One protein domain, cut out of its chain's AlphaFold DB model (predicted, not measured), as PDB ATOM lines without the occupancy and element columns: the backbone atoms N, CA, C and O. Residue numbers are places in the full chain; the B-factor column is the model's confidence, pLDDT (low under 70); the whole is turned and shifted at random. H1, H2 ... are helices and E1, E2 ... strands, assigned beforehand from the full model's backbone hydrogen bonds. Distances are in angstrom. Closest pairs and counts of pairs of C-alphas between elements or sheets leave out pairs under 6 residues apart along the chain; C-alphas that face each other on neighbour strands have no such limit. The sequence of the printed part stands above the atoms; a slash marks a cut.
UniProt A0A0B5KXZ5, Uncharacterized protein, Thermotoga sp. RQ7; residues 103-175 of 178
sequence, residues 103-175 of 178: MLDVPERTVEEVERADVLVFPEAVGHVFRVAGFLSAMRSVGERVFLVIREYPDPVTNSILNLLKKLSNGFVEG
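Overview. This is residues 103 to 175 of the 178 residues of an uncharacterized protein of Thermotoga sp. RQ7 (UniProt A0A0B5KXZ5). A small parallel sheet of two strands, E1 and E2, has H3 over one face, mainly near E1, while H2 lies beyond the E1 edge, running the same way as H3 but staggered along it, the two helices near each other only around Ala 133 and Leu 165, with short H1 at a corner before H2. Residues 103 to 122 loop round, ending beside E1. The printed part has 73 residues, ordered H1, H2, E1, H3, E2; it is mixed, compact, with radius of gyration of the C-alphas 11.2 A, spanning 33 by 29 by 24 A.

Along the chain. E1, residues 147 to 151, spans 12.9 A; E2, 171 to 175, 13.0 A, ending at C-alpha 175 (-1.920, 58.097, 15.415). H3 is 156 to 165, 14.2 A; H2, 129 to 141, 18.3 A; H1, 123 to 126, 5.4 A, begins at C-alpha 123 (4.906, 48.896, 17.783).

Arrangement. E1 and E2 are parallel at 32 degrees, with N 150 and O 173 2.9 A apart, within hydrogen-bond range. Residues 120 to 121 pair parallel with 147 to 148. E1, H3, E2 form a strand-helix-strand unit, parallel neighbour strands joined through a helix, its crossover right-handed; the closest C-alphas of E1 and H3, Ile 150 and Leu 162, are 6.8 A apart. H2 and H3 are close but not clearly touching, at Ala 133 and Leu 165, C-alphas 6.2 A apart, a shallow tilt of 21 degrees, the same way. H1 and H2 only just touch, only at the corner, with 3 pairs of C-alphas within 8 A; the closest are Pro 123 and Val 132, 6.0 A. In H2 and H3 every O i to N i+4 pair is within hydrogen-bond range; H1 is too short for one.

Size, cuts and confidence. The farthest C-alphas, Val 142 and Pro 154, are 34.2 A apart. The printed part has no cut, the four links are tight, and no printed residue is under 70 in pLDDT.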
ATOM      1  N   MET A 103      -2.021  33.112  21.588       93.50
ATOM      2  CA  MET A 103      -0.580  33.240  21.328       93.50
ATOM      3  C   MET A 103       0.086  34.379  22.102       93.50
ATOM      4  O   MET A 103       1.277  34.292  22.398       93.50
ATOM      5  N   LEU A 104      -0.649  35.460  22.372       92.50
ATOM      6  CA  LEU A 104      -0.117  36.668  23.006       92.50
ATOM      7  C   LEU A 104      -0.419  36.756  24.510       92.50
ATOM      8  O   LEU A 104       0.042  37.706  25.139       92.50
ATOM      9  N   ASP A 105      -1.169  35.797  25.066       89.38
ATOM     10  CA  ASP A 105      -1.563  35.732  26.486       89.38
ATOM     11  C   ASP A 105      -2.119  37.073  27.003       89.38
ATOM     12  O   ASP A 105      -1.662  37.678  27.978       89.38
ATOM     13  N   VAL A 106      -3.071  37.620  26.245       88.50
ATOM     14  CA  VAL A 106      -3.541  38.992  26.439       88.50
ATOM     15  C   VAL A 106      -4.547  39.045  27.592       88.50
ATOM     16  O   VAL A 106      -5.544  38.326  27.556       88.50
ATOM     17  N   PRO A 107      -4.372  39.937  28.586       86.12
ATOM     18  CA  PRO A 107      -5.309  40.050  29.693       86.12
ATOM     19  C   PRO A 107      -6.675  40.561  29.223       86.12
ATOM     20  O   PRO A 107      -6.776  41.465  28.384       86.12
ATOM     21  N   GLU A 108      -7.736  40.052  29.843       86.69
ATOM     22  CA  GLU A 108      -9.085  40.585  29.678       86.69
ATOM     23  C   GLU A 108      -9.213  41.928  30.407       86.69
ATOM     24  O   GLU A 108      -9.489  42.001  31.603       86.69
ATOM     25  N   ARG A 109      -8.974  43.019  29.677       87.00
ATOM     26  CA  ARG A 109      -9.155  44.384  30.178       87.00
ATOM     27  C   ARG A 109      -9.570  45.346  29.080       87.00
ATOM     28  O   ARG A 109      -9.190  45.197  27.917       87.00
ATOM     29  N   THR A 110     -10.292  46.379  29.494       86.19
ATOM     30  CA  THR A 110     -10.530  47.572  28.685       86.19
ATOM     31  C   THR A 110      -9.333  48.505  28.818       86.19
ATOM     32  O   THR A 110      -8.717  48.602  29.883       86.19
ATOM     33  N   VAL A 111      -8.974  49.163  27.722       90.25
ATOM     34  CA  VAL A 111      -7.902  50.158  27.687       90.25
ATOM     35  C   VAL A 111      -8.468  51.422  27.079       90.25
ATOM     36  O   VAL A 111      -9.203  51.345  26.097       90.25
ATOM     37  N   GLU A 112      -8.163  52.551  27.703       91.56
ATOM     38  CA  GLU A 112      -8.692  53.851  27.313       91.56
ATOM     39  C   GLU A 112      -7.762  54.537  26.311       91.56
ATOM     40  O   GLU A 112      -6.532  54.407  26.376       91.56
ATOM     41  N   GLU A 113      -8.382  55.257  25.382       94.56
ATOM     42  CA  GLU A 113      -7.705  56.230  24.537       94.56
ATOM     43  C   GLU A 113      -7.355  57.458  25.385       94.56
ATOM     44  O   GLU A 113      -8.166  57.910  26.197       94.56
ATOM     45  N   VAL A 114      -6.156  58.001  25.203       93.81
ATOM     46  CA  VAL A 114      -5.722  59.241  25.851       93.81
ATOM     47  C   VAL A 114      -5.310  60.261  24.800       93.81
ATOM     48  O   VAL A 114      -4.722  59.915  23.781       93.81
ATOM     49  N   GLU A 115      -5.570  61.543  25.057       88.88
ATOM     50  CA  GLU A 115      -5.200  62.605  24.112       88.88
ATOM     51  C   GLU A 115      -3.681  62.800  24.018       88.88
ATOM     52  O   GLU A 115      -3.154  63.194  22.977       88.88
ATOM     53  N   ARG A 116      -2.970  62.584  25.133       85.19
ATOM     54  CA  ARG A 116      -1.520  62.773  25.252       85.19
ATOM     55  C   ARG A 116      -0.927  61.822  26.277       85.19
ATOM     56  O   ARG A 116      -1.547  61.523  27.296       85.19
ATOM     57  N   ALA A 117       0.311  61.421  26.024       86.69
ATOM     58  CA  ALA A 117       1.113  60.623  26.933       86.69
ATOM     59  C   ALA A 117       2.594  60.993  26.818       86.69
ATOM     60  O   ALA A 117       3.059  61.392  25.752       86.69
ATOM     61  N   ASP A 118       3.323  60.833  27.923       80.50
ATOM     62  CA  ASP A 118       4.741  61.199  28.014       80.50
ATOM     63  C   ASP A 118       5.653  60.175  27.319       80.50
ATOM     64  O   ASP A 118       6.683  60.535  26.753       80.50
ATOM     65  N   VAL A 119       5.267  58.894  27.346       87.19
ATOM     66  CA  VAL A 119       6.026  57.786  26.753       87.19
ATOM     67  C   VAL A 119       5.161  57.081  25.718       87.19
ATOM     68  O   VAL A 119       4.266  56.302  26.057       87.19
ATOM     69  N   LEU A 120       5.448  57.374  24.450       93.25
ATOM     70  CA  LEU A 120       4.770  56.811  23.290       93.25
ATOM     71  C   LEU A 120       5.602  55.689  22.673       93.25
ATOM     72  O   LEU A 120       6.790  55.851  22.401       93.25
ATOM     73  N   VAL A 121       4.950  54.560  22.423       94.81
ATOM     74  CA  VAL A 121       5.551  53.370  21.823       94.81
ATOM     75  C   VAL A 121       4.862  53.110  20.495       94.81
ATOM     76  O   VAL A 121       3.669  52.812  20.460       94.81
ATOM     77  N   PHE A 122       5.622  53.184  19.409       95.75
ATOM     78  CA  PHE A 122       5.185  52.753  18.085       95.75
ATOM     79  C   PHE A 122       5.563  51.275  17.929       95.75
ATOM     80  O   PHE A 122       6.760  50.979  17.914       95.75
ATOM     81  N   PRO A 123       4.607  50.332  17.847       96.31
ATOM     82  CA  PRO A 123       4.906  48.896  17.783       96.31
ATOM     83  C   PRO A 123       5.918  48.539  16.690       96.31
ATOM     84  O   PRO A 123       6.905  47.849  16.944       96.31
ATOM     85  N   GLU A 124       5.730  49.098  15.499       95.62
ATOM     86  CA  GLU A 124       6.597  48.914  14.338       95.62
ATOM     87  C   GLU A 124       8.000  49.523  14.483       95.62
ATOM     88  O   GLU A 124       8.887  49.179  13.706       95.62
ATOM     89  N   ALA A 125       8.233  50.399  15.465       94.50
ATOM     90  CA  ALA A 125       9.567  50.917  15.774       94.50
ATOM     91  C   ALA A 125      10.333  50.019  16.763       94.50
ATOM     92  O   ALA A 125      11.548  50.145  16.884       94.50
ATOM     93  N   VAL A 126       9.643  49.109  17.460       95.06
ATOM     94  CA  VAL A 126      10.252  48.189  18.438       95.06
ATOM     95  C   VAL A 126      10.766  46.911  17.767       95.06
ATOM     96  O   VAL A 126      11.811  46.386  18.155       95.06
ATOM     97  N   GLY A 127      10.035  46.383  16.779       94.44
ATOM     98  CA  GLY A 127      10.383  45.146  16.077       94.44
ATOM     99  C   GLY A 127       9.223  44.159  16.023       94.44
ATOM    100  O   GLY A 127       8.073  44.550  15.873       94.44
ATOM    101  N   HIS A 128       9.505  42.862  16.134       96.31
ATOM    102  CA  HIS A 128       8.470  41.830  16.023       96.31
ATOM    103  C   HIS A 128       7.452  41.854  17.182       96.31
ATOM    104  O   HIS A 128       7.761  42.233  18.312       96.31
ATOM    105  N   VAL A 129       6.234  41.368  16.919       97.38
ATOM    106  CA  VAL A 129       5.073  41.447  17.828       97.38
ATOM    107  C   VAL A 129       5.352  40.891  19.231       97.38
ATOM    108  O   VAL A 129       4.965  41.517  20.215       97.38
ATOM    109  N   PHE A 130       6.063  39.764  19.365       95.69
ATOM    110  CA  PHE A 130       6.403  39.222  20.692       95.69
ATOM    111  C   PHE A 130       7.339  40.129  21.497       95.69
ATOM    112  O   PHE A 130       7.182  40.225  22.712       95.69
ATOM    113  N   ARG A 131       8.272  40.837  20.843       94.94
ATOM    114  CA  ARG A 131       9.139  41.818  21.509       94.94
ATOM    115  C   ARG A 131       8.316  43.002  22.002       94.94
ATOM    116  O   ARG A 131       8.495  43.421  23.142       94.94
ATOM    117  N   VAL A 132       7.362  43.477  21.195       95.94
ATOM    118  CA  VAL A 132       6.406  44.519  21.606       95.94
ATOM    119  C   VAL A 132       5.602  44.063  22.827       95.94
ATOM    120  O   VAL A 132       5.566  44.763  23.839       95.94
ATOM    121  N   ALA A 133       4.996  42.875  22.765       95.44
ATOM    122  CA  ALA A 133       4.189  42.324  23.854       95.44
ATOM    123  C   ALA A 133       4.997  42.151  25.153       95.44
ATOM    124  O   ALA A 133       4.538  42.546  26.232       95.44
ATOM    125  N   GLY A 134       6.213  41.608  25.043       93.38
ATOM    126  CA  GLY A 134       7.134  41.432  26.163       93.38
ATOM    127  C   GLY A 134       7.567  42.764  26.773       93.38
ATOM    128  O   GLY A 134       7.495  42.925  27.991       93.38
ATOM    129  N   PHE A 135       7.929  43.743  25.940       93.81
ATOM    130  CA  PHE A 135       8.295  45.088  26.384       93.81
ATOM    131  C   PHE A 135       7.158  45.758  27.164       93.81
ATOM    132  O   PHE A 135       7.363  46.196  28.295       93.81
ATOM    133  N   LEU A 136       5.940  45.782  26.613       92.81
ATOM    134  CA  LEU A 136       4.780  46.397  27.273       92.81
ATOM    135  C   LEU A 136       4.463  45.722  28.613       92.81
ATOM    136  O   LEU A 136       4.208  46.396  29.613       92.81
ATOM    137  N   SER A 137       4.523  44.390  28.643       89.81
ATOM    138  CA  SER A 137       4.278  43.611  29.858       89.81
ATOM    139  C   SER A 137       5.333  43.882  30.932       89.81
ATOM    140  O   SER A 137       4.981  44.074  32.098       89.81
ATOM    141  N   ALA A 138       6.609  43.959  30.541       91.75
ATOM    142  CA  ALA A 138       7.713  44.270  31.441       91.75
ATOM    143  C   ALA A 138       7.580  45.683  32.027       91.75
ATOM    144  O   ALA A 138       7.599  45.828  33.249       91.75
ATOM    145  N   MET A 139       7.352  46.698  31.188       91.38
ATOM    146  CA  MET A 139       7.182  48.089  31.631       91.38
ATOM    147  C   MET A 139       6.023  48.236  32.620       91.38
ATOM    148  O   MET A 139       6.175  48.830  33.688       91.38
ATOM    149  N   ARG A 140       4.889  47.586  32.337       84.44
ATOM    150  CA  ARG A 140       3.752  47.557  33.261       84.44
ATOM    151  C   ARG A 140       4.106  46.895  34.594       84.44
ATOM    152  O   ARG A 140       3.685  47.381  35.640       84.44
ATOM    153  N   SER A 141       4.857  45.791  34.568       86.88
ATOM    154  CA  SER A 141       5.229  45.051  35.783       86.88
ATOM    155  C   SER A 141       6.113  45.860  36.735       86.88
ATOM    156  O   SER A 141       6.026  45.673  37.947       86.88
ATOM    157  N   VAL A 142       6.906  46.795  36.201       91.25
ATOM    158  CA  VAL A 142       7.751  47.705  36.990       91.25
ATOM    159  C   VAL A 142       7.059  49.032  37.330       91.25
ATOM    160  O   VAL A 142       7.666  49.894  37.955       91.25
ATOM    161  N   GLY A 143       5.780  49.193  36.967       87.69
ATOM    162  CA  GLY A 143       4.978  50.380  37.282       87.69
ATOM    163  C   GLY A 143       5.182  51.567  36.338       87.69
ATOM    164  O   GLY A 143       4.631  52.639  36.591       87.69
ATOM    165  N   GLU A 144       5.924  51.388  35.246       89.81
ATOM    166  CA  GLU A 144       6.110  52.425  34.236       89.81
ATOM    167  C   GLU A 144       4.849  52.588  33.383       89.81
ATOM    168  O   GLU A 144       4.190  51.612  33.008       89.81
ATOM    169  N   ARG A 145       4.504  53.841  33.068       90.25
ATOM    170  CA  ARG A 145       3.324  54.159  32.255       90.25
ATOM    171  C   ARG A 145       3.716  54.279  30.790       90.25
ATOM    172  O   ARG A 145       4.210  55.320  30.365       90.25
ATOM    173  N   VAL A 146       3.455  53.228  30.022       91.06
ATOM    174  CA  VAL A 146       3.714  53.181  28.579       91.06
ATOM    175  C   VAL A 146       2.412  53.200  27.792       91.06
ATOM    176  O   VAL A 146       1.462  52.473  28.100       91.06
ATOM    177  N   PHE A 147       2.371  54.035  26.759       94.62
ATOM    178  CA  PHE A 147       1.203  54.216  25.910       94.62
ATOM    179  C   PHE A 147       1.558  53.839  24.484       94.62
ATOM    180  O   PHE A 147       2.622  54.186  23.975       94.62
ATOM    181  N   LEU A 148       0.671  53.085  23.852       95.62
ATOM    182  CA  LEU A 148       0.904  52.555  22.518       95.62
ATOM    183  C   LEU A 148       0.270  53.491  21.489       95.62
ATOM    184  O   LEU A 148      -0.867  53.921  21.673       95.62
ATOM    185  N   VAL A 149       0.998  53.820  20.427       96.25
ATOM    186  CA  VAL A 149       0.449  54.586  19.306       96.25
ATOM    187  C   VAL A 149      -0.183  53.616  18.320       96.25
ATOM    188  O   VAL A 149       0.518  52.826  17.687       96.25
ATOM    189  N   ILE A 150      -1.507  53.654  18.206       95.75
ATOM    190  CA  ILE A 150      -2.262  52.819  17.273       95.75
ATOM    191  C   ILE A 150      -2.432  53.594  15.975       95.75
ATOM    192  O   ILE A 150      -2.900  54.724  15.985       95.75
ATOM    193  N   ARG A 151      -2.031  52.992  14.857       95.12
ATOM    194  CA  ARG A 151      -2.257  53.535  13.516       95.12
ATOM    195  C   ARG A 151      -3.036  52.519  12.710       95.12
ATOM    196  O   ARG A 151      -2.742  51.329  12.784       95.12
ATOM    197  N   GLU A 152      -4.012  52.978  11.940       95.25
ATOM    198  CA  GLU A 152      -4.813  52.093  11.094       95.25
ATOM    199  C   GLU A 152      -3.964  51.544   9.942       95.25
ATOM    200  O   GLU A 152      -3.394  52.302   9.164       95.25
ATOM    201  N   TYR A 153      -3.884  50.223   9.810       96.56
ATOM    202  CA  TYR A 153      -3.262  49.557   8.669       96.56
ATOM    203  C   TYR A 153      -4.310  49.210   7.598       96.56
ATOM    204  O   TYR A 153      -5.483  48.999   7.916       96.56
ATOM    205  N   PRO A 154      -3.903  49.073   6.325       95.88
ATOM    206  CA  PRO A 154      -4.791  48.661   5.232       95.88
ATOM    207  C   PRO A 154      -5.286  47.212   5.353       95.88
ATOM    208  O   PRO A 154      -6.206  46.820   4.633       95.88
ATOM    209  N   ASP A 155      -4.685  46.398   6.228       96.88
ATOM    210  CA  ASP A 155      -5.045  44.998   6.418       96.88
ATOM    211  C   ASP A 155      -5.633  44.712   7.813       96.88
ATOM    212  O   ASP A 155      -5.148  45.211   8.834       96.88
ATOM    213  N   PRO A 156      -6.676  43.863   7.889       97.19
ATOM    214  CA  PRO A 156      -7.361  43.573   9.146       97.19
ATOM    215  C   PRO A 156      -6.518  42.741  10.122       97.19
ATOM    216  O   PRO A 156      -6.787  42.773  11.322       97.19
ATOM    217  N   VAL A 157      -5.513  42.000   9.639       98.00
ATOM    218  CA  VAL A 157      -4.641  41.166  10.482       98.00
ATOM    219  C   VAL A 157      -3.814  42.053  11.401       98.00
ATOM    220  O   VAL A 157      -3.873  41.898  12.623       98.00
ATOM    221  N   THR A 158      -3.101  43.019  10.826       98.19
ATOM    222  CA  THR A 158      -2.258  43.949  11.579       98.19
ATOM    223  C   THR A 158      -3.103  44.765  12.556       98.19
ATOM    224  O   THR A 158      -2.758  44.851  13.732       98.19
ATOM    225  N   ASN A 159      -4.275  45.252  12.129       97.81
ATOM    226  CA  ASN A 159      -5.210  45.957  13.017       97.81
ATOM    227  C   ASN A 159      -5.708  45.084  14.181       97.81
ATOM    228  O   ASN A 159      -5.844  45.567  15.307       97.81
ATOM    229  N   SER A 160      -5.966  43.795  13.946       97.31
ATOM    230  CA  SER A 160      -6.381  42.864  15.005       97.31
ATOM    231  C   SER A 160      -5.264  42.654  16.028       97.31
ATOM    232  O   SER A 160      -5.506  42.733  17.231       97.31
ATOM    233  N   ILE A 161      -4.026  42.475  15.564       97.62
ATOM    234  CA  ILE A 161      -2.851  42.329  16.433       97.62
ATOM    235  C   ILE A 161      -2.602  43.608  17.243       97.62
ATOM    236  O   ILE A 161      -2.387  43.530  18.451       97.62
ATOM    237  N   LEU A 162      -2.695  44.789  16.631       97.00
ATOM    238  CA  LEU A 162      -2.567  46.071  17.336       97.00
ATOM    239  C   LEU A 162      -3.638  46.246  18.424       97.00
ATOM    240  O   LEU A 162      -3.331  46.661  19.545       97.00
ATOM    241  N   ASN A 163      -4.881  45.853  18.133       95.31
ATOM    242  CA  ASN A 163      -5.979  45.856  19.105       95.31
ATOM    243  C   ASN A 163      -5.767  44.894  20.281       95.31
ATOM    244  O   ASN A 163      -6.341  45.100  21.353       95.31
ATOM    245  N   LEU A 164      -4.954  43.857  20.102       95.88
ATOM    246  CA  LEU A 164      -4.528  42.977  21.183       95.88
ATOM    247  C   LEU A 164      -3.352  43.573  21.955       95.88
ATOM    248  O   LEU A 164      -3.400  43.635  23.181       95.88
ATOM    249  N   LEU A 165      -2.347  44.100  21.258       95.56
ATOM    250  CA  LEU A 165      -1.186  44.734  21.884       95.56
ATOM    251  C   LEU A 165      -1.571  45.927  22.770       95.56
ATOM    252  O   LEU A 165      -1.002  46.075  23.851       95.56
ATOM    253  N   LYS A 166      -2.580  46.733  22.398       93.25
ATOM    254  CA  LYS A 166      -3.040  47.841  23.263       93.25
ATOM    255  C   LYS A 166      -3.562  47.367  24.619       93.25
ATOM    256  O   LYS A 166      -3.468  48.100  25.593       93.25
ATOM    257  N   LYS A 167      -4.059  46.130  24.736       92.94
ATOM    258  CA  LYS A 167      -4.474  45.566  26.033       92.94
ATOM    259  C   LYS A 167      -3.291  45.327  26.980       92.94
ATOM    260  O   LYS A 167      -3.482  45.192  28.191       92.94
ATOM    261  N   LEU A 168      -2.064  45.312  26.457       92.00
ATOM    262  CA  LEU A 168      -0.840  45.158  27.239       92.00
ATOM    263  C   LEU A 168      -0.284  46.494  27.761       92.00
ATOM    264  O   LEU A 168       0.360  46.477  28.811       92.00
ATOM    265  N   SER A 169      -0.580  47.630  27.118       91.25
ATOM    266  CA  SER A 169      -0.124  48.977  27.518       91.25
ATOM    267  C   SER A 169      -0.970  49.589  28.648       91.25
ATOM    268  O   SER A 169      -1.922  48.969  29.119       91.25
ATOM    269  N   ASN A 170      -0.650  50.792  29.137       91.38
ATOM    270  CA  ASN A 170      -1.470  51.511  30.133       91.38
ATOM    271  C   ASN A 170      -2.650  52.269  29.504       91.38
ATOM    272  O   ASN A 170      -3.663  52.479  30.161       91.38
ATOM    273  N   GLY A 171      -2.511  52.631  28.236       92.81
ATOM    274  CA  GLY A 171      -3.460  53.370  27.416       92.81
ATOM    275  C   GLY A 171      -2.990  53.336  25.964       92.81
ATOM    276  O   GLY A 171      -1.921  52.775  25.666       92.81
ATOM    277  N   PHE A 172      -3.742  53.950  25.062       95.75
ATOM    278  CA  PHE A 172      -3.292  54.150  23.686       95.75
ATOM    279  C   PHE A 172      -3.607  55.559  23.190       95.75
ATOM    280  O   PHE A 172      -4.455  56.245  23.753       95.75
ATOM    281  N   VAL A 173      -2.892  55.978  22.155       96.44
ATOM    282  CA  VAL A 173      -3.146  57.219  21.419       96.44
ATOM    283  C   VAL A 173      -3.396  56.834  19.970       96.44
ATOM    284  O   VAL A 173      -2.620  56.057  19.407       96.44
ATOM    285  N   GLU A 174      -4.455  57.362  19.366       95.38
ATOM    286  CA  GLU A 174      -4.664  57.230  17.925       95.38
ATOM    287  C   GLU A 174      -3.647  58.099  17.173       95.38
ATOM    288  O   GLU A 174      -3.471  59.291  17.439       95.38
ATOM    289  N   GLY A 175      -2.934  57.475  16.246       92.00
ATOM    290  CA  GLY A 175      -1.920  58.097  15.415       92.00
ATOM    291  C   GLY A 175      -2.323  58.083  13.949       92.00
ATOM    292  O   GLY A 175      -3.011  57.184  13.468       92.00
TER     293      GLY A 175